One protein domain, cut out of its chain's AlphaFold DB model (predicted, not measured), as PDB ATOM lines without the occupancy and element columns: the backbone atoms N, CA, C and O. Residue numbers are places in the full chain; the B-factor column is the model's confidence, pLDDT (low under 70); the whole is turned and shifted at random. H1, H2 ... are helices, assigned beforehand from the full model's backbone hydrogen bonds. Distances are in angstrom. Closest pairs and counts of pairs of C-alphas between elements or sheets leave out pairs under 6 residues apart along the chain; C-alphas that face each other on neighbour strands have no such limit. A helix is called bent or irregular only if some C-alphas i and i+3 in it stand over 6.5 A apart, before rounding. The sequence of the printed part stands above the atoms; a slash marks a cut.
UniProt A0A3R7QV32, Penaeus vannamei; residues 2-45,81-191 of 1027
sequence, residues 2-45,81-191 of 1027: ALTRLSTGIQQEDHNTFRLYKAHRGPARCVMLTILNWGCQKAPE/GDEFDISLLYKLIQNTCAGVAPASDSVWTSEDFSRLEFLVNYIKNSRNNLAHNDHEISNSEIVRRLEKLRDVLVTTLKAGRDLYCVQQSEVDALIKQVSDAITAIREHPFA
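This is residues 2 to 45 and 81 to 191 of the 1027 residues of a protein of Penaeus vannamei (UniProt A0A3R7QV32). Look for a bundle of helices lying roughly side by side: the nearly straight H2 and the long H5 make the middle, H3 and H4 pack on one side of that pair and H6 on the other, while short H1 sits off one end. The printed part has 155 residues, with six named helices in the order H1 to H6, no named strand, and the class all helix. It is compact, with a radius of gyration of the C-alphas of 16.5 A, and spans 50 by 34 by 34 A.

Find C-alpha 12 at (122.734, 294.144, 195.166), where H2, residues 12 to 39, begins. By its hydrogen bonds it was assigned as one helix, but it is bent, with C-alphas 25 and 28 6.6 A apart: arm H2a is residues 12 to 25, 20.2 A, and H2b residues 28 to 39, 16.7 A. H5, residues 139 to 164, runs 37.1 A. H6, residues 168 to 187, runs 28.0 A to C-alpha 187 at (133.440, 302.837, 192.437). H3 is residues 86 to 96, 14.8 A; H4, 116 to 129, 19.7 A; H1, 2 to 8, 10.3 A.

H2b touches H5 at Ile 35 and Gly 160, their closest C-alphas, 6.1 A, at a shallow tilt of 7 degrees, the same way. H2b touches H3 at Leu 36 and Ile 93, 5.5 A. H4 and H5 form a helical hairpin, closest at Leu 116 and Ala 159, 5.5 A. H5 and H6 form another, closest at Val 154 and Ile 175, 5.7 A. H1 and H2a are apart. Every O i to N i+4 pair is within hydrogen-bond range in H2b, H3, H4, H5 and H6, with 9 of 10 in H2a and 2 of 3 in H1.

Ser 7 and Cys 165 have the C-alphas farthest apart, 53.3 A. Residues 46 to 80 are not printed, and C-alphas 45 and 81 are 11.5 A apart across the cut. The link H3 to H4 is long. pLDDT is under 70 at residues 2 to 17, 128 to 138 and 189 to 191.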
ATOM      1  N   ALA A   2     118.669 284.456 206.799       35.78
ATOM      2  CA  ALA A   2     119.805 283.533 206.558       35.78
ATOM      3  C   ALA A   2     119.484 282.410 205.537       35.78
ATOM      4  O   ALA A   2     120.115 282.316 204.489       35.78
ATOM      5  N   LEU A   3     118.389 281.665 205.754       35.34
ATOM      6  CA  LEU A   3     117.834 280.687 204.792       35.34
ATOM      7  C   LEU A   3     117.414 281.291 203.433       35.34
ATOM      8  O   LEU A   3     117.199 280.565 202.468       35.34
ATOM      9  N   THR A   4     117.273 282.616 203.355       37.72
ATOM     10  CA  THR A   4     116.912 283.353 202.135       37.72
ATOM     11  C   THR A   4     118.173 283.697 201.339       37.72
ATOM     12  O   THR A   4     118.252 283.334 200.174       37.72
ATOM     13  N   ARG A   5     119.207 284.263 201.988       41.72
ATOM     14  CA  ARG A   5     120.549 284.472 201.405       41.72
ATOM     15  C   ARG A   5     121.138 283.157 200.866       41.72
ATOM     16  O   ARG A   5     121.668 283.136 199.760       41.72
ATOM     17  N   LEU A   6     120.949 282.051 201.595       40.41
ATOM     18  CA  LEU A   6     121.343 280.693 201.180       40.41
ATOM     19  C   LEU A   6     120.600 280.145 199.943       40.41
ATOM     20  O   LEU A   6     121.057 279.162 199.367       40.41
ATOM     21  N   SER A   7     119.462 280.726 199.536       35.44
ATOM     22  CA  SER A   7     118.613 280.189 198.457       35.44
ATOM     23  C   SER A   7     118.374 281.135 197.274       35.44
ATOM     24  O   SER A   7     118.067 280.656 196.186       35.44
ATOM     25  N   THR A   8     118.538 282.453 197.434       38.38
ATOM     26  CA  THR A   8     118.388 283.427 196.331       38.38
ATOM     27  C   THR A   8     119.690 283.767 195.617       38.38
ATOM     28  O   THR A   8     119.650 284.331 194.526       38.38
ATOM     29  N   GLY A   9     120.837 283.477 196.234       48.47
ATOM     30  CA  GLY A   9     122.099 284.101 195.849       48.47
ATOM     31  C   GLY A   9     122.173 285.575 196.270       48.47
ATOM     32  O   GLY A   9     121.284 286.095 196.948       48.47
ATOM     33  N   ILE A  10     123.276 286.212 195.874       47.91
ATOM     34  CA  ILE A  10     123.721 287.543 196.310       47.91
ATOM     35  C   ILE A  10     122.790 288.630 195.753       47.91
ATOM     36  O   ILE A  10     122.643 288.740 194.535       47.91
ATOM     37  N   GLN A  11     122.209 289.467 196.616       56.25
ATOM     38  CA  GLN A  11     121.480 290.669 196.190       56.25
ATOM     39  C   GLN A  11     122.437 291.853 195.991       56.25
ATOM     40  O   GLN A  11     123.547 291.891 196.530       56.25
ATOM     41  N   GLN A  12     121.985 292.886 195.271       57.19
ATOM     42  CA  GLN A  12     122.734 294.144 195.166       57.19
ATOM     43  C   GLN A  12     122.993 294.759 196.558       57.19
ATOM     44  O   GLN A  12     124.065 295.322 196.770       57.19
ATOM     45  N   GLU A  13     122.071 294.580 197.518       58.50
ATOM     46  CA  GLU A  13     122.212 294.991 198.927       58.50
ATOM     47  C   GLU A  13     123.368 294.295 199.684       58.50
ATOM     48  O   GLU A  13     123.986 294.904 200.565       58.50
ATOM     49  N   ASP A  14     123.737 293.060 199.327       57.84
ATOM     50  CA  ASP A  14     124.845 292.346 199.979       57.84
ATOM     51  C   ASP A  14     126.214 292.859 199.473       57.84
ATOM     52  O   ASP A  14     127.114 293.129 200.271       57.84
ATOM     53  N   HIS A  15     126.365 293.103 198.159       64.50
ATOM     54  CA  HIS A  15     127.542 293.792 197.584       64.50
ATOM     55  C   HIS A  15     127.740 295.188 198.189       64.50
ATOM     56  O   HIS A  15     128.854 295.636 198.468       64.50
ATOM     57  N   ASN A  16     126.624 295.871 198.387       68.75
ATOM     58  CA  ASN A  16     126.493 297.177 199.003       68.75
ATOM     59  C   ASN A  16     126.974 297.191 200.466       68.75
ATOM     60  O   ASN A  16     127.783 298.040 200.849       68.75
ATOM     61  N   THR A  17     126.557 296.199 201.255       69.38
ATOM     62  CA  THR A  17     127.030 295.985 202.633       69.38
ATOM     63  C   THR A  17     128.526 295.638 202.659       69.38
ATOM     64  O   THR A  17     129.279 296.170 203.481       69.38
ATOM     65  N   PHE A  18     129.007 294.848 201.689       72.81
ATOM     66  CA  PHE A  18     130.430 294.521 201.553       72.81
ATOM     67  C   PHE A  18     131.318 295.756 201.331       72.81
ATOM     68  O   PHE A  18     132.402 295.823 201.913       72.81
ATOM     69  N   ARG A  19     130.871 296.771 200.568       77.69
ATOM     70  CA  ARG A  19     131.631 298.032 200.407       77.69
ATOM     71  C   ARG A  19     131.911 298.690 201.765       77.69
ATOM     72  O   ARG A  19     133.054 299.051 202.048       77.69
ATOM     73  N   LEU A  20     130.902 298.780 202.635       77.69
ATOM     74  CA  LEU A  20     131.039 299.355 203.980       77.69
ATOM     75  C   LEU A  20     131.945 298.511 204.889       77.69
ATOM     76  O   LEU A  20     132.761 299.066 205.628       77.69
ATOM     77  N   TYR A  21     131.871 297.182 204.806       75.94
ATOM     78  CA  TYR A  21     132.766 296.292 205.549       75.94
ATOM     79  C   TYR A  21     134.222 296.379 205.072       75.94
ATOM     80  O   TYR A  21     135.133 296.468 205.897       75.94
ATOM     81  N   LYS A  22     134.464 296.402 203.755       78.19
ATOM     82  CA  LYS A  22     135.813 296.516 203.178       78.19
ATOM     83  C   LYS A  22     136.429 297.890 203.463       78.19
ATOM     84  O   LYS A  22     137.625 297.958 203.741       78.19
ATOM     85  N   ALA A  23     135.622 298.955 203.524       84.69
ATOM     86  CA  ALA A  23     136.059 300.260 204.027       84.69
ATOM     87  C   ALA A  23     136.498 300.205 205.506       84.69
ATOM     88  O   ALA A  23     137.492 300.828 205.879       84.69
ATOM     89  N   HIS A  24     135.818 299.410 206.341       85.19
ATOM     90  CA  HIS A  24     136.211 299.231 207.739       85.19
ATOM     91  C   HIS A  24     137.452 298.338 207.913       85.19
ATOM     92  O   HIS A  24     138.407 298.765 208.556       85.19
ATOM     93  N   ARG A  25     137.501 297.131 207.323       80.94
ATOM     94  CA  ARG A  25     138.687 296.244 207.418       80.94
ATOM     95  C   ARG A  25     139.932 296.807 206.708       80.94
ATOM     96  O   ARG A  25     141.037 296.440 207.097       80.94
ATOM     97  N   GLY A  26     139.760 297.675 205.708       84.44
ATOM     98  CA  GLY A  26     140.834 298.378 204.998       84.44
ATOM     99  C   GLY A  26     141.126 299.776 205.571       84.44
ATOM    100  O   GLY A  26     141.784 299.870 206.607       84.44
ATOM    101  N   PRO A  27     140.692 300.871 204.913       90.00
ATOM    102  CA  PRO A  27     141.109 302.231 205.264       90.00
ATOM    103  C   PRO A  27     140.819 302.653 206.713       90.00
ATOM    104  O   PRO A  27     141.686 303.275 207.324       90.00
ATOM    105  N   ALA A  28     139.675 302.292 207.309       91.12
ATOM    106  CA  ALA A  28     139.401 302.679 208.699       91.12
ATOM    107  C   ALA A  28     140.338 301.978 209.694       91.12
ATOM    108  O   ALA A  28     140.889 302.616 210.587       91.12
ATOM    109  N   ARG A  29     140.578 300.673 209.500       92.88
ATOM    110  CA  ARG A  29     141.586 299.911 210.245       92.88
ATOM    111  C   ARG A  29     142.989 300.504 210.065       92.88
ATOM    112  O   ARG A  29     143.720 300.598 211.044       92.88
ATOM    113  N   CYS A  30     143.344 300.911 208.844       91.62
ATOM    114  CA  CYS A  30     144.628 301.549 208.550       91.62
ATOM    115  C   CYS A  30     144.815 302.816 209.400       91.62
ATOM    116  O   CYS A  30     145.774 302.895 210.156       91.62
ATOM    117  N   VAL A  31     143.839 303.735 209.390       94.75
ATOM    118  CA  VAL A  31     143.873 304.951 210.225       94.75
ATOM    119  C   VAL A  31     143.962 304.621 211.716       94.75
ATOM    120  O   VAL A  31     144.772 305.218 212.414       94.75
ATOM    121  N   MET A  32     143.198 303.643 212.211       95.12
ATOM    122  CA  MET A  32     143.286 303.202 213.612       95.12
ATOM    123  C   MET A  32     144.698 302.700 213.978       95.12
ATOM    124  O   MET A  32     145.190 303.000 215.062       95.12
ATOM    125  N   LEU A  33     145.369 301.970 213.080       94.00
ATOM    126  CA  LEU A  33     146.747 301.510 213.280       94.00
ATOM    127  C   LEU A  33     147.762 302.663 213.176       94.00
ATOM    128  O   LEU A  33     148.691 302.718 213.974       94.00
ATOM    129  N   THR A  34     147.563 303.622 212.270       93.56
ATOM    130  CA  THR A  34     148.380 304.843 212.176       93.56
ATOM    131  C   THR A  34     148.299 305.677 213.457       93.56
ATOM    132  O   THR A  34     149.331 306.044 214.007       93.56
ATOM    133  N   ILE A  35     147.092 305.915 213.988       95.06
ATOM    134  CA  ILE A  35     146.887 306.637 215.256       95.06
ATOM    135  C   ILE A  35     147.542 305.906 216.435       95.06
ATOM    136  O   ILE A  35     148.130 306.551 217.306       95.06
ATOM    137  N   LEU A  36     147.472 304.570 216.460       94.12
ATOM    138  CA  LEU A  36     148.179 303.766 217.454       94.12
ATOM    139  C   LEU A  36     149.700 303.940 217.330       94.12
ATOM    140  O   LEU A  36     150.360 304.191 218.332       94.12
ATOM    141  N   ASN A  37     150.250 303.867 216.117       91.06
ATOM    142  CA  ASN A  37     151.690 303.974 215.871       91.06
ATOM    143  C   ASN A  37     152.254 305.387 216.119       91.06
ATOM    144  O   ASN A  37     153.415 305.504 216.496       91.06
ATOM    145  N   TRP A  38     151.462 306.450 215.940       92.81
ATOM    146  CA  TRP A  38     151.862 307.817 216.304       92.81
ATOM    147  C   TRP A  38     151.813 308.063 217.822       92.81
ATOM    148  O   TRP A  38     152.679 308.751 218.357       92.81
ATOM    149  N   GLY A  39     150.813 307.518 218.529       89.50
ATOM    150  CA  GLY A  39     150.622 307.779 219.961       89.50
ATOM    151  C   GLY A  39     151.343 306.824 220.915       89.50
ATOM    152  O   GLY A  39     151.616 307.195 222.059       89.50
ATOM    153  N   CYS A  40     151.633 305.592 220.488       90.12
ATOM    154  CA  CYS A  40     152.216 304.543 221.323       90.12
ATOM    155  C   CYS A  40     153.748 304.549 221.234       90.12
ATOM    156  O   CYS A  40     154.329 304.156 220.225       90.12
ATOM    157  N   GLN A  41     154.419 304.938 222.321       84.94
ATOM    158  CA  GLN A  41     155.884 305.088 222.407       84.94
ATOM    159  C   GLN A  41     156.644 303.744 222.526       84.94
ATOM    160  O   GLN A  41     157.696 303.648 223.158       84.94
ATOM    161  N   LYS A  42     156.109 302.678 221.921       88.88
ATOM    162  CA  LYS A  42     156.659 301.322 221.959       88.88
ATOM    163  C   LYS A  42     157.725 301.130 220.877       88.88
ATOM    164  O   LYS A  42     157.459 301.340 219.696       88.88
ATOM    165  N   ALA A  43     158.896 300.614 221.251       84.31
ATOM    166  CA  ALA A  43     159.928 300.226 220.285       84.31
ATOM    167  C   ALA A  43     159.412 299.163 219.275       84.31
ATOM    168  O   ALA A  43     158.579 298.328 219.648       84.31
ATOM    169  N   PRO A  44     159.891 299.140 218.012       81.31
ATOM    170  CA  PRO A  44     159.363 298.241 216.977       81.31
ATOM    171  C   PRO A  44     159.444 296.746 217.316       81.31
ATOM    172  O   PRO A  44     158.509 296.011 217.009       81.31
ATOM    173  N   GLU A  45     160.515 296.316 217.987       82.50
ATOM    174  CA  GLU A  45     160.762 294.907 218.340       82.50
ATOM    175  C   GLU A  45     159.886 294.401 219.502       82.50
ATOM    176  O   GLU A  45     159.573 293.217 219.584       82.50
ATOM    177  N   GLY A  81     151.207 295.184 215.093       81.38
ATOM    178  CA  GLY A  81     149.754 295.388 214.989       81.38
ATOM    179  C   GLY A  81     149.131 295.084 213.618       81.38
ATOM    180  O   GLY A  81     147.925 295.267 213.437       81.38
ATOM    181  N   ASP A  82     149.914 294.553 212.674       79.19
ATOM    182  CA  ASP A  82     149.507 294.282 211.288       79.19
ATOM    183  C   ASP A  82     148.316 293.299 211.150       79.19
ATOM    184  O   ASP A  82     147.603 293.371 210.148       79.19
ATOM    185  N   GLU A  83     147.982 292.513 212.188       79.00
ATOM    186  CA  GLU A  83     146.785 291.644 212.268       79.00
ATOM    187  C   GLU A  83     145.663 292.114 213.232       79.00
ATOM    188  O   GLU A  83     144.687 291.387 213.471       79.00
ATOM    189  N   PHE A  84     145.783 293.289 213.857       87.88
ATOM    190  CA  PHE A  84     144.823 293.742 214.876       87.88
ATOM    191  C   PHE A  84     143.560 294.338 214.244       87.88
ATOM    192  O   PHE A  84     143.650 295.130 213.308       87.88
ATOM    193  N   ASP A  85     142.377 293.982 214.753       84.19
ATOM    194  CA  ASP A  85     141.108 294.565 214.301       84.19
ATOM    195  C   ASP A  85     140.802 295.915 214.976       84.19
ATOM    196  O   ASP A  85     141.480 296.335 215.913       84.19
ATOM    197  N   ILE A  86     139.760 296.608 214.501       87.06
ATOM    198  CA  ILE A  86     139.342 297.918 215.028       87.06
ATOM    199  C   ILE A  86     139.022 297.873 216.534       87.06
ATOM    200  O   ILE A  86     139.273 298.855 217.225       87.06
ATOM    201  N   SER A  87     138.512 296.757 217.064       88.69
ATOM    202  CA  SER A  87     138.177 296.624 218.488       88.69
ATOM    203  C   SER A  87     139.432 296.496 219.353       88.69
ATOM    204  O   SER A  87     139.505 297.106 220.421       88.69
ATOM    205  N   LEU A  88     140.432 295.737 218.894       90.62
ATOM    206  CA  LEU A  88     141.724 295.613 219.572       90.62
ATOM    207  C   LEU A  88     142.542 296.908 219.460       90.62
ATOM    208  O   LEU A  88     143.073 297.374 220.466       90.62
ATOM    209  N   LEU A  89     142.575 297.533 218.279       93.50
ATOM    210  CA  LEU A  89     143.212 298.838 218.066       93.50
ATOM    211  C   LEU A  89     142.571 299.924 218.945       93.50
ATOM    212  O   LEU A  89     143.291 300.680 219.587       93.50
ATOM    213  N   TYR A  90     141.237 299.953 219.060       93.75
ATOM    214  CA  TYR A  90     140.522 300.851 219.975       93.75
ATOM    215  C   TYR A  90     140.974 300.666 221.433       93.75
ATOM    216  O   TYR A  90     141.387 301.632 222.077       93.75
ATOM    217  N   LYS A  91     140.970 299.421 221.940       92.44
ATOM    218  CA  LYS A  91     141.445 299.112 223.301       92.44
ATOM    219  C   LYS A  91     142.902 299.527 223.513       92.44
ATOM    220  O   LYS A  91     143.228 300.018 224.592       92.44
ATOM    221  N   LEU A  92     143.769 299.336 222.517       92.94
ATOM    222  CA  LEU A  92     145.177 299.730 222.596       92.94
ATOM    223  C   LEU A  92     145.349 301.248 222.614       92.94
ATOM    224  O   LEU A  92     146.069 301.735 223.480       92.94
ATOM    225  N   ILE A  93     144.661 302.007 221.757       93.94
ATOM    226  CA  ILE A  93     144.733 303.478 221.772       93.94
ATOM    227  C   ILE A  93     144.317 304.010 223.154       93.94
ATOM    228  O   ILE A  93     145.059 304.781 223.753       93.94
ATOM    229  N   GLN A  94     143.215 303.501 223.721       93.88
ATOM    230  CA  GLN A  94     142.744 303.849 225.072       93.88
ATOM    231  C   GLN A  94     143.717 303.515 226.226       93.88
ATOM    232  O   GLN A  94     143.507 303.984 227.345       93.88
ATOM    233  N   ASN A  95     144.713 302.644 226.012       91.00
ATOM    234  CA  ASN A  95     145.555 302.081 227.080       91.00
ATOM    235  C   ASN A  95     147.070 302.220 226.849       91.00
ATOM    236  O   ASN A  95     147.831 301.876 227.751       91.00
ATOM    237  N   THR A  96     147.513 302.674 225.670       90.12
ATOM    238  CA  THR A  96     148.938 302.719 225.282       90.12
ATOM    239  C   THR A  96     149.376 304.011 224.593       90.12
ATOM    240  O   THR A  96     150.576 304.286 224.577       90.12
ATOM    241  N   CYS A  97     148.447 304.813 224.054       92.19
ATOM    242  CA  CYS A  97     148.792 306.107 223.471       92.19
ATOM    243  C   CYS A  97     148.969 307.183 224.550       92.19
ATOM    244  O   CYS A  97     148.192 307.257 225.502       92.19
ATOM    245  N   ALA A  98     149.965 308.050 224.374       85.44
ATOM    246  CA  ALA A  98     150.086 309.280 225.150       85.44
ATOM    247  C   ALA A  98     149.002 310.304 224.747       85.44
ATOM    248  O   ALA A  98     148.387 310.191 223.690       85.44
ATOM    249  N   GLY A  99     148.767 311.323 225.578       83.69
ATOM    250  CA  GLY A  99     147.946 312.497 225.229       83.69
ATOM    251  C   GLY A  99     146.423 312.297 225.153       83.69
ATOM    252  O   GLY A  99     145.702 313.290 225.179       83.69
ATOM    253  N   VAL A 100     145.919 311.060 225.102       91.38
ATOM    254  CA  VAL A 100     144.474 310.757 225.129       91.38
ATOM    255  C   VAL A 100     143.933 310.610 226.555       91.38
ATOM    256  O   VAL A 100     144.638 310.177 227.469       91.38
ATOM    257  N   ALA A 101     142.657 310.946 226.750       89.44
ATOM    258  CA  ALA A 101     141.977 310.817 228.037       89.44
ATOM    259  C   ALA A 101     141.827 309.348 228.503       89.44
ATOM    260  O   ALA A 101     141.705 308.444 227.670       89.44
ATOM    261  N   PRO A 102     141.755 309.074 229.824       86.19
ATOM    262  CA  PRO A 102     141.582 307.719 230.353       86.19
ATOM    263  C   PRO A 102     140.357 306.991 229.784       86.19
ATOM    264  O   PRO A 102     139.324 307.600 229.519       86.19
ATOM    265  N   ALA A 103     140.432 305.663 229.664       83.56
ATOM    266  CA  ALA A 103     139.391 304.832 229.041       83.56
ATOM    267  C   ALA A 103     137.984 304.909 229.687       83.56
ATOM    268  O   ALA A 103     137.017 304.430 229.096       83.56
ATOM    269  N   SER A 104     137.880 305.471 230.896       81.56
ATOM    270  CA  SER A 104     136.644 305.688 231.663       81.56
ATOM    271  C   SER A 104     136.057 307.101 231.532       81.56
ATOM    272  O   SER A 104     135.053 307.393 232.176       81.56
ATOM    273  N   ASP A 105     136.695 307.992 230.773       87.75
ATOM    274  CA  ASP A 105     136.280 309.388 230.613       87.75
ATOM    275  C   ASP A 105     135.101 309.525 229.626       87.75
ATOM    276  O   ASP A 105     135.048 308.855 228.590       87.75
ATOM    277  N   SER A 106     134.156 310.422 229.918       87.94
ATOM    278  CA  SER A 106     133.022 310.733 229.041       87.94
ATOM    279  C   SER A 106     133.421 311.339 227.693       87.94
ATOM    280  O   SER A 106     132.655 311.225 226.742       87.94
ATOM    281  N   VAL A 107     134.615 311.927 227.545       88.69
ATOM    282  CA  VAL A 107     135.080 312.479 226.252       88.69
ATOM    283  C   VAL A 107     135.252 311.431 225.145       88.69
ATOM    284  O   VAL A 107     135.318 311.793 223.974       88.69
ATOM    285  N   TRP A 108     135.285 310.133 225.475       87.81
ATOM    286  CA  TRP A 108     135.200 309.067 224.470       87.81
ATOM    287  C   TRP A 108     133.789 308.947 223.863       87.81
ATOM    288  O   TRP A 108     133.645 308.404 222.769       87.81
ATOM    289  N   THR A 109     132.736 309.408 224.549       85.75
ATOM    290  CA  THR A 109     131.323 309.241 224.154       85.75
ATOM    291  C   THR A 109     130.571 310.545 223.878       85.75
ATOM    292  O   THR A 109     129.578 310.501 223.155       85.75
ATOM    293  N   SER A 110     131.018 311.688 224.401       86.94
ATOM    294  CA  SER A 110     130.477 313.014 224.064       86.94
ATOM    295  C   SER A 110     130.725 313.360 222.591       86.94
ATOM    296  O   SER A 110     131.853 313.230 222.124       86.94
ATOM    297  N   GLU A 111     129.699 313.821 221.862       86.00
ATOM    298  CA  GLU A 111     129.825 314.140 220.431       86.00
ATOM    299  C   GLU A 111     130.666 315.402 220.176       86.00
ATOM    300  O   GLU A 111     130.148 316.514 220.107       86.00
ATOM    301  N   ASP A 112     131.975 315.214 219.996       87.56
ATOM    302  CA  ASP A 112     132.928 316.266 219.644       87.56
ATOM    303  C   ASP A 112     133.889 315.788 218.544       87.56
ATOM    304  O   ASP A 112     134.867 315.081 218.788       87.56
ATOM    305  N   PHE A 113     133.624 316.203 217.303       84.88
ATOM    306  CA  PHE A 113     134.448 315.860 216.138       84.88
ATOM    307  C   PHE A 113     135.814 316.580 216.098       84.88
ATOM    308  O   PHE A 113     136.569 316.360 215.154       84.88
ATOM    309  N   SER A 114     136.161 317.404 217.096       83.88
ATOM    310  CA  SER A 114     137.529 317.913 217.288       83.88
ATOM    311  C   SER A 114     138.403 316.991 218.153       83.88
ATOM    312  O   SER A 114     139.631 317.069 218.089       83.88
ATOM    313  N   ARG A 115     137.798 316.089 218.943       89.19
ATOM    314  CA  ARG A 115     138.498 315.220 219.905       89.19
ATOM    315  C   ARG A 115     138.829 313.867 219.280       89.19
ATOM    316  O   ARG A 115     137.947 313.153 218.797       89.19
ATOM    317  N   LEU A 116     140.105 313.478 219.335       92.69
ATOM    318  CA  LEU A 116     140.583 312.202 218.792       92.69
ATOM    319  C   LEU A 116     139.878 311.003 219.447       92.69
ATOM    320  O   LEU A 116     139.529 310.044 218.764       92.69
ATOM    321  N   GLU A 117     139.623 311.079 220.749       94.12
ATOM    322  CA  GLU A 117     138.957 310.051 221.548       94.12
ATOM    323  C   GLU A 117     137.549 309.728 221.025       94.12
ATOM    324  O   GLU A 117     137.228 308.562 220.770       94.12
ATOM    325  N   PHE A 118     136.730 310.757 220.783       93.12
ATOM    326  CA  PHE A 118     135.403 310.580 220.200       93.12
ATOM    327  C   PHE A 118     135.486 310.049 218.764       93.12
ATOM    328  O   PHE A 118     134.777 309.102 218.432       93.12
ATOM    329  N   LEU A 119     136.377 310.587 217.925       93.38
ATOM    330  CA  LEU A 119     136.559 310.138 216.536       93.38
ATOM    331  C   LEU A 119     136.945 308.647 216.450       93.38
ATOM    332  O   LEU A 119     136.362 307.884 215.673       93.38
ATOM    333  N   VAL A 120     137.874 308.203 217.299       93.12
ATOM    334  CA  VAL A 120     138.340 306.809 217.389       93.12
ATOM    335  C   VAL A 120     137.239 305.881 217.930       93.12
ATOM    336  O   VAL A 120     137.041 304.783 217.397       93.12
ATOM    337  N   ASN A 121     136.438 306.320 218.912       91.19
ATOM    338  CA  ASN A 121     135.242 305.578 219.336       91.19
ATOM    339  C   ASN A 121     134.153 305.564 218.248       91.19
ATOM    340  O   ASN A 121     133.490 304.543 218.068       91.19
ATOM    341  N   TYR A 122     133.989 306.644 217.477       90.75
ATOM    342  CA  TYR A 122     133.025 306.726 216.379       90.75
ATOM    343  C   TYR A 122     133.335 305.698 215.288       90.75
ATOM    344  O   TYR A 122     132.431 304.991 214.851       90.75
ATOM    345  N   ILE A 123     134.606 305.535 214.903       90.69
ATOM    346  CA  ILE A 123     135.043 304.494 213.953       90.69
ATOM    347  C   ILE A 123     134.698 303.092 214.484       90.69
ATOM    348  O   ILE A 123     134.098 302.277 213.777       90.69
ATOM    349  N   LYS A 124     135.019 302.814 215.753       89.19
ATOM    350  CA  LYS A 124     134.730 301.527 216.404       89.19
ATOM    351  C   LYS A 124     133.222 301.262 216.558       89.19
ATOM    352  O   LYS A 124     132.778 300.131 216.353       89.19
ATOM    353  N   ASN A 125     132.411 302.281 216.840       83.25
ATOM    354  CA  ASN A 125     130.953 302.150 216.918       83.25
ATOM    355  C   ASN A 125     130.309 302.052 215.528       83.25
ATOM    356  O   ASN A 125     129.377 301.276 215.361       83.25
ATOM    357  N   SER A 126     130.838 302.736 214.509       81.56
ATOM    358  CA  SER A 126     130.401 302.583 213.115       81.56
ATOM    359  C   SER A 126     130.607 301.142 212.632       81.56
ATOM    360  O   SER A 126     129.663 300.518 212.141       81.56
ATOM    361  N   ARG A 127     131.784 300.556 212.909       80.88
ATOM    362  CA  ARG A 127     132.064 299.131 212.661       80.88
ATOM    363  C   ARG A 127     131.090 298.202 213.391       80.88
ATOM    364  O   ARG A 127     130.678 297.201 212.813       80.88
ATOM    365  N   ASN A 128     130.759 298.483 214.653       69.88
ATOM    366  CA  ASN A 128     129.869 297.624 215.441       69.88
ATOM    367  C   ASN A 128     128.395 297.768 215.035       69.88
ATOM    368  O   ASN A 128     127.678 296.775 215.025       69.88
ATOM    369  N   ASN A 129     127.949 298.957 214.631       68.25
ATOM    370  CA  ASN A 129     126.589 299.162 214.135       68.25
ATOM    371  C   ASN A 129     126.355 298.374 212.834       68.25
ATOM    372  O   ASN A 129     125.318 297.735 212.701       68.25
ATOM    373  N   LEU A 130     127.353 298.309 211.942       63.53
ATOM    374  CA  LEU A 130     127.332 297.445 210.747       63.53
ATOM    375  C   LEU A 130     127.323 295.934 211.049       63.53
ATOM    376  O   LEU A 130     127.095 295.142 210.139       63.53
ATOM    377  N   ALA A 131     127.595 295.524 212.292       50.69
ATOM    378  CA  ALA A 131     127.515 294.129 212.730       50.69
ATOM    379  C   ALA A 131     126.181 293.789 213.425       50.69
ATOM    380  O   ALA A 131     125.961 292.629 213.760       50.69
ATOM    381  N   HIS A 132     125.303 294.775 213.656       46.56
ATOM    382  CA  HIS A 132     124.067 294.593 214.429       46.56
ATOM    383  C   HIS A 132     122.815 295.247 213.824       46.56
ATOM    384  O   HIS A 132     121.717 294.941 214.279       46.56
ATOM    385  N   ASN A 133     122.936 296.139 212.834       52.38
ATOM    386  CA  ASN A 133     121.800 296.806 212.197       52.38
ATOM    387  C   ASN A 133     122.011 297.047 210.695       52.38
ATOM    388  O   ASN A 133     123.135 297.130 210.206       52.38
ATOM    389  N   ASP A 134     120.876 297.234 210.017       46.06
ATOM    390  CA  ASP A 134     120.693 297.541 208.596       46.06
ATOM    391  C   ASP A 134     121.070 296.415 207.612       46.06
ATOM    392  O   ASP A 134     122.233 296.074 207.398       46.06
ATOM    393  N   HIS A 135     120.050 295.846 206.959       51.62
ATOM    394  CA  HIS A 135     120.187 294.813 205.917       51.62
ATOM    395  C   HIS A 135     119.510 295.173 204.582       51.62
ATOM    396  O   HIS A 135     119.598 294.403 203.634       51.62
ATOM    397  N   GLU A 136     118.896 296.354 204.487       53.09
ATOM    398  CA  GLU A 136     118.269 296.894 203.271       53.09
ATOM    399  C   GLU A 136     118.834 298.301 202.993       53.09
ATOM    400  O   GLU A 136     118.129 299.309 203.020       53.09
ATOM    401  N   ILE A 137     120.160 298.398 202.816       62.44
ATOM    402  CA  ILE A 137     120.836 299.691 202.628       62.44
ATOM    403  C   ILE A 137     120.836 300.082 201.143       62.44
ATOM    404  O   ILE A 137     121.458 299.429 200.302       62.44
ATOM    405  N   SER A 138     120.155 301.182 200.824       68.81
ATOM    406  CA  SER A 138     120.071 301.715 199.462       68.81
ATOM    407  C   SER A 138     121.404 302.303 198.977       68.81
ATOM    408  O   SER A 138     122.221 302.789 199.765       68.81
ATOM    409  N   ASN A 139     121.610 302.324 197.652       70.00
ATOM    410  CA  ASN A 139     122.825 302.867 197.025       70.00
ATOM    411  C   ASN A 139     123.173 304.289 197.519       70.00
ATOM    412  O   ASN A 139     124.339 304.589 197.768       70.00
ATOM    413  N   SER A 140     122.171 305.158 197.689       77.12
ATOM    414  CA  SER A 140     122.354 306.535 198.166       77.12
ATOM    415  C   SER A 140     122.769 306.608 199.640       77.12
ATOM    416  O   SER A 140     123.640 307.407 199.986       77.12
ATOM    417  N   GLU A 141     122.212 305.754 200.500       78.19
ATOM    418  CA  GLU A 141     122.585 305.677 201.918       78.19
ATOM    419  C   GLU A 141     124.012 305.130 202.104       78.19
ATOM    420  O   GLU A 141     124.732 305.569 202.997       78.19
ATOM    421  N   ILE A 142     124.476 304.236 201.227       79.25
ATOM    422  CA  ILE A 142     125.851 303.704 201.264       79.25
ATOM    423  C   ILE A 142     126.862 304.734 200.811       79.25
ATOM    424  O   ILE A 142     127.890 304.874 201.467       79.25
ATOM    425  N   VAL A 143     126.573 305.480 199.741       81.94
ATOM    426  CA  VAL A 143     127.404 306.629 199.366       81.94
ATOM    427  C   VAL A 143     127.466 307.590 200.553       81.94
ATOM    428  O   VAL A 143     128.558 307.866 201.035       81.94
ATOM    429  N   ARG A 144     126.328 307.979 201.142       85.81
ATOM    430  CA  ARG A 144     126.298 308.853 202.330       85.81
ATOM    431  C   ARG A 144     127.121 308.310 203.511       85.81
ATOM    432  O   ARG A 144     127.804 309.087 204.176       85.81
ATOM    433  N   ARG A 145     127.087 306.998 203.778       85.50
ATOM    434  CA  ARG A 145     127.877 306.351 204.846       85.50
ATOM    435  C   ARG A 145     129.369 306.241 204.521       85.50
ATOM    436  O   ARG A 145     130.172 306.436 205.426       85.50
ATOM    437  N   LEU A 146     129.748 305.965 203.272       86.56
ATOM    438  CA  LEU A 146     131.148 305.919 202.829       86.56
ATOM    439  C   LEU A 146     131.784 307.314 202.828       86.56
ATOM    440  O   LEU A 146     132.898 307.459 203.328       86.56
ATOM    441  N   GLU A 147     131.064 308.335 202.352       89.25
ATOM    442  CA  GLU A 147     131.506 309.731 202.439       89.25
ATOM    443  C   GLU A 147     131.666 310.144 203.909       89.25
ATOM    444  O   GLU A 147     132.754 310.554 204.305       89.25
ATOM    445  N   LYS A 148     130.649 309.918 204.763       90.00
ATOM    446  CA  LYS A 148     130.755 310.234 206.200       90.00
ATOM    447  C   LYS A 148     131.907 309.483 206.880       90.00
ATOM    448  O   LYS A 148     132.577 310.061 207.731       90.00
ATOM    449  N   LEU A 149     132.157 308.220 206.520       91.00
ATOM    450  CA  LEU A 149     133.304 307.472 207.036       91.00
ATOM    451  C   LEU A 149     134.621 308.122 206.598       91.00
ATOM    452  O   LEU A 149     135.458 308.374 207.458       91.00
ATOM    453  N   ARG A 150     134.802 308.439 205.307       93.69
ATOM    454  CA  ARG A 150     135.999 309.145 204.815       93.69
ATOM    455  C   ARG A 150     136.212 310.448 205.575       93.69
ATOM    456  O   ARG A 150     137.317 310.693 206.046       93.69
ATOM    457  N   ASP A 151     135.170 311.256 205.723       93.06
ATOM    458  CA  ASP A 151     135.269 312.574 206.345       93.06
ATOM    459  C   ASP A 151     135.648 312.453 207.836       93.06
ATOM    460  O   ASP A 151     136.500 313.202 208.321       93.06
ATOM    461  N   VAL A 152     135.135 311.436 208.544       94.31
ATOM    462  CA  VAL A 152     135.594 311.073 209.900       94.31
ATOM    463  C   VAL A 152     137.049 310.599 209.903       94.31
ATOM    464  O   VAL A 152     137.824 311.070 210.733       94.31
ATOM    465  N   LEU A 153     137.466 309.712 208.994       95.56
ATOM    466  CA  LEU A 153     138.852 309.223 208.931       95.56
ATOM    467  C   LEU A 153     139.858 310.351 208.652       95.56
ATOM    468  O   LEU A 153     140.895 310.429 209.308       95.56
ATOM    469  N   VAL A 154     139.532 311.261 207.733       94.81
ATOM    470  CA  VAL A 154     140.342 312.448 207.420       94.81
ATOM    471  C   VAL A 154     140.410 313.403 208.614       94.81
ATOM    472  O   VAL A 154     141.465 313.974 208.882       94.81
ATOM    473  N   THR A 155     139.319 313.547 209.370       94.62
ATOM    474  CA  THR A 155     139.305 314.342 210.609       94.62
ATOM    475  C   THR A 155     140.123 313.666 211.715       94.62
ATOM    476  O   THR A 155     140.875 314.335 212.415       94.62
ATOM    477  N   THR A 156     140.081 312.333 211.807       95.94
ATOM    478  CA  THR A 156     140.870 311.525 212.757       95.94
ATOM    479  C   THR A 156     142.370 311.675 212.496       95.94
ATOM    480  O   THR A 156     143.129 311.905 213.433       95.94
ATOM    481  N   LEU A 157     142.805 311.626 211.230       95.25
ATOM    482  CA  LEU A 157     144.205 311.864 210.854       95.25
ATOM    483  C   LEU A 157     144.665 313.293 211.191       95.25
ATOM    484  O   LEU A 157     145.793 313.470 211.642       95.25
ATOM    485  N   LYS A 158     143.799 314.305 211.038       93.44
ATOM    486  CA  LYS A 158     144.105 315.698 211.421       93.44
ATOM    487  C   LYS A 158     144.186 315.883 212.940       93.44
ATOM    488  O   LYS A 158     145.149 316.465 213.420       93.44
ATOM    489  N   ALA A 159     143.248 315.319 213.701       92.88
ATOM    490  CA  ALA A 159     143.308 315.324 215.164       92.88
ATOM    491  C   ALA A 159     144.544 314.564 215.689       92.88
ATOM    492  O   ALA A 159     145.184 315.004 216.640       92.88
ATOM    493  N   GLY A 160     144.930 313.461 215.034       92.38
ATOM    494  CA  GLY A 160     146.168 312.732 215.319       92.38
ATOM    495  C   GLY A 160     147.432 313.543 215.021       92.38
ATOM    496  O   GLY A 160     148.331 313.587 215.857       92.38
ATOM    497  N   ARG A 161     147.484 314.243 213.877       93.56
ATOM    498  CA  ARG A 161     148.563 315.193 213.547       93.56
ATOM    499  C   ARG A 161     148.745 316.230 214.650       93.56
ATOM    500  O   ARG A 161     149.871 316.462 215.074       93.56
ATOM    501  N   ASP A 162     147.648 316.842 215.087       90.25
ATOM    502  CA  ASP A 162     147.681 317.955 216.038       90.25
ATOM    503  C   ASP A 162     148.032 317.500 217.462       90.25
ATOM    504  O   ASP A 162     148.711 318.230 218.180       90.25
ATOM    505  N   LEU A 163     147.654 316.273 217.847       91.19
ATOM    506  CA  LEU A 163     148.016 315.683 219.139       91.19
ATOM    507  C   LEU A 163     149.462 315.150 219.191       91.19
ATOM    508  O   LEU A 163     150.080 315.186 220.252       91.19
ATOM    509  N   TYR A 164     150.001 314.658 218.068       93.06
ATOM    510  CA  TYR A 164     151.314 313.986 218.006       93.06
ATOM    511  C   TYR A 164     152.384 314.739 217.190       93.06
ATOM    512  O   TYR A 164     153.465 314.207 216.948       93.06
ATOM    513  N   CYS A 165     152.105 315.979 216.773       90.12
ATOM    514  CA  CYS A 165     153.009 316.869 216.029       90.12
ATOM    515  C   CYS A 165     153.603 316.270 214.731       90.12
ATOM    516  O   CYS A 165     154.758 316.526 214.383       90.12
ATOM    517  N   VAL A 166     152.810 315.479 214.004       91.56
ATOM    518  CA  VAL A 166     153.233 314.776 212.775       91.56
ATOM    519  C   VAL A 166     153.416 315.751 211.603       91.56
ATOM    520  O   VAL A 166     152.723 316.766 211.507       91.56
ATOM    521  N   GLN A 167     154.332 315.452 210.674       90.56
ATOM    522  CA  GLN A 167     154.571 316.307 209.508       90.56
ATOM    523  C   GLN A 167     153.354 316.367 208.574       90.56
ATOM    524  O   GLN A 167     152.804 315.345 208.167       90.56
ATOM    525  N   GLN A 168     152.984 317.581 208.156       89.88
ATOM    526  CA  GLN A 168     151.831 317.828 207.283       89.88
ATOM    527  C   GLN A 168     151.869 317.007 205.979       89.88
ATOM    528  O   GLN A 168     150.843 316.490 205.550       89.88
ATOM    529  N   SER A 169     153.051 316.838 205.384       89.38
ATOM    530  CA  SER A 169     153.284 316.061 204.159       89.38
ATOM    531  C   SER A 169     152.984 314.563 204.303       89.38
ATOM    532  O   SER A 169     152.439 313.961 203.378       89.38
ATOM    533  N   GLU A 170     153.305 313.962 205.452       90.12
ATOM    534  CA  GLU A 170     152.974 312.566 205.777       90.12
ATOM    535  C   GLU A 170     151.454 312.401 205.908       90.12
ATOM    536  O   GLU A 170     150.850 311.497 205.328       90.12
ATOM    537  N   VAL A 171     150.820 313.335 206.619       91.00
ATOM    538  CA  VAL A 171     149.382 313.324 206.898       91.00
ATOM    539  C   VAL A 171     148.564 313.557 205.628       91.00
ATOM    540  O   VAL A 171     147.573 312.861 205.419       91.00
ATOM    541  N   ASP A 172     148.986 314.458 204.740       90.88
ATOM    542  CA  ASP A 172     148.328 314.677 203.445       90.88
ATOM    543  C   ASP A 172     148.479 313.470 202.505       90.88
ATOM    544  O   ASP A 172     147.530 313.117 201.798       90.88
ATOM    545  N   ALA A 173     149.623 312.773 202.536       91.06
ATOM    546  CA  ALA A 173     149.806 311.521 201.800       91.06
ATOM    547  C   ALA A 173     148.867 310.411 202.312       91.06
ATOM    548  O   ALA A 173     148.240 309.718 201.506       91.06
ATOM    549  N   LEU A 174     148.703 310.284 203.634       91.56
ATOM    550  CA  LEU A 174     147.775 309.337 204.266       91.56
ATOM    551  C   LEU A 174     146.303 309.698 204.010       91.56
ATOM    552  O   LEU A 174     145.505 308.824 203.674       91.56
ATOM    553  N   ILE A 175     145.937 310.981 204.100       93.19
ATOM    554  CA  ILE A 175     144.599 311.496 203.756       93.19
ATOM    555  C   ILE A 175     144.259 311.162 202.303       93.19
ATOM    556  O   ILE A 175     143.149 310.692 202.028       93.19
ATOM    557  N   LYS A 176     145.211 311.358 201.383       91.50
ATOM    558  CA  LYS A 176     145.055 310.967 199.982       91.50
ATOM    559  C   LYS A 176     144.883 309.453 199.852       91.50
ATOM    560  O   LYS A 176     143.880 309.021 199.300       91.50
ATOM    561  N   GLN A 177     145.784 308.648 200.419       92.00
ATOM    562  CA  GLN A 177     145.718 307.181 200.358       92.00
ATOM    563  C   GLN A 177     144.373 306.631 200.868       92.00
ATOM    564  O   GLN A 177     143.791 305.742 200.251       92.00
ATOM    565  N   VAL A 178     143.854 307.171 201.974       91.06
ATOM    566  CA  VAL A 178     142.564 306.778 202.564       91.06
ATOM    567  C   VAL A 178     141.382 307.222 201.695       91.06
ATOM    568  O   VAL A 178     140.431 306.456 201.524       91.06
ATOM    569  N   SER A 179     141.443 308.420 201.112       91.19
ATOM    570  CA  SER A 179     140.397 308.943 200.223       91.19
ATOM    571  C   SER A 179     140.350 308.183 198.896       91.19
ATOM    572  O   SER A 179     139.269 307.774 198.467       91.19
ATOM    573  N   ASP A 180     141.509 307.908 198.296       90.06
ATOM    574  CA  ASP A 180     141.662 307.107 197.079       90.06
ATOM    575  C   ASP A 180     141.184 305.664 197.335       90.06
ATOM    576  O   ASP A 180     140.433 305.106 196.534       90.06
ATOM    577  N   ALA A 181     141.518 305.076 198.494       87.88
ATOM    578  CA  ALA A 181     141.054 303.743 198.884       87.88
ATOM    579  C   ALA A 181     139.530 303.668 199.090       87.88
ATOM    580  O   ALA A 181     138.906 302.714 198.625       87.88
ATOM    581  N   ILE A 182     138.906 304.655 199.748       87.75
ATOM    582  CA  ILE A 182     137.438 304.691 199.892       87.75
ATOM    583  C   ILE A 182     136.761 304.930 198.538       87.75
ATOM    584  O   ILE A 182     135.767 304.272 198.242       87.75
ATOM    585  N   THR A 183     137.324 305.785 197.684       87.88
ATOM    586  CA  THR A 183     136.814 306.025 196.323       87.88
ATOM    587  C   THR A 183     136.880 304.749 195.482       87.88
ATOM    588  O   THR A 183     135.880 304.340 194.895       87.88
ATOM    589  N   ALA A 184     137.996 304.017 195.532       85.00
ATOM    590  CA  ALA A 184     138.121 302.716 194.881       85.00
ATOM    591  C   ALA A 184     137.135 301.669 195.440       85.00
ATOM    592  O   ALA A 184     136.574 300.888 194.672       85.00
ATOM    593  N   ILE A 185     136.878 301.669 196.754       84.56
ATOM    594  CA  ILE A 185     135.881 300.805 197.416       84.56
ATOM    595  C   ILE A 185     134.435 301.219 197.082       84.56
ATOM    596  O   ILE A 185     133.535 300.378 197.147       84.56
ATOM    597  N   ARG A 186     134.199 302.476 196.692       82.75
ATOM    598  CA  ARG A 186     132.908 303.010 196.228       82.75
ATOM    599  C   ARG A 186     132.631 302.659 194.763       82.75
ATOM    600  O   ARG A 186     131.516 302.255 194.445       82.75
ATOM    601  N   GLU A 187     133.630 302.795 193.896       80.44
ATOM    602  CA  GLU A 187     133.440 302.837 192.437       80.44
ATOM    603  C   GLU A 187     133.801 301.535 191.720       80.44
ATOM    604  O   GLU A 187     133.062 301.102 190.836       80.44
ATOM    605  N   HIS A 188     134.881 300.856 192.110       78.12
ATOM    606  CA  HIS A 188     135.307 299.644 191.410       78.12
ATOM    607  C   HIS A 188     134.460 298.415 191.798       78.12
ATOM    608  O   HIS A 188     133.958 298.329 192.928       78.12
ATOM    609  N   PRO A 189     134.289 297.433 190.892       68.06
ATOM    610  CA  PRO A 189     133.856 296.090 191.264       68.06
ATOM    611  C   PRO A 189     134.972 295.368 192.036       68.06
ATOM    612  O   PRO A 189     136.155 295.670 191.880       68.06
ATOM    613  N   PHE A 190     134.606 294.392 192.866       69.81
ATOM    614  CA  PHE A 190     135.571 293.576 193.610       69.81
ATOM    615  C   PHE A 190     135.882 292.262 192.891       69.81
ATOM    616  O   PHE A 190     135.047 291.736 192.156       69.81
ATOM    617  N   ALA A 191     137.066 291.703 193.154       69.56
ATOM    618  CA  ALA A 191     137.407 290.356 192.719       69.56
ATOM    619  C   ALA A 191     136.431 289.332 193.323       69.56
ATOM    620  O   ALA A 191     136.053 289.423 194.493       69.56
TER     621      ALA A 191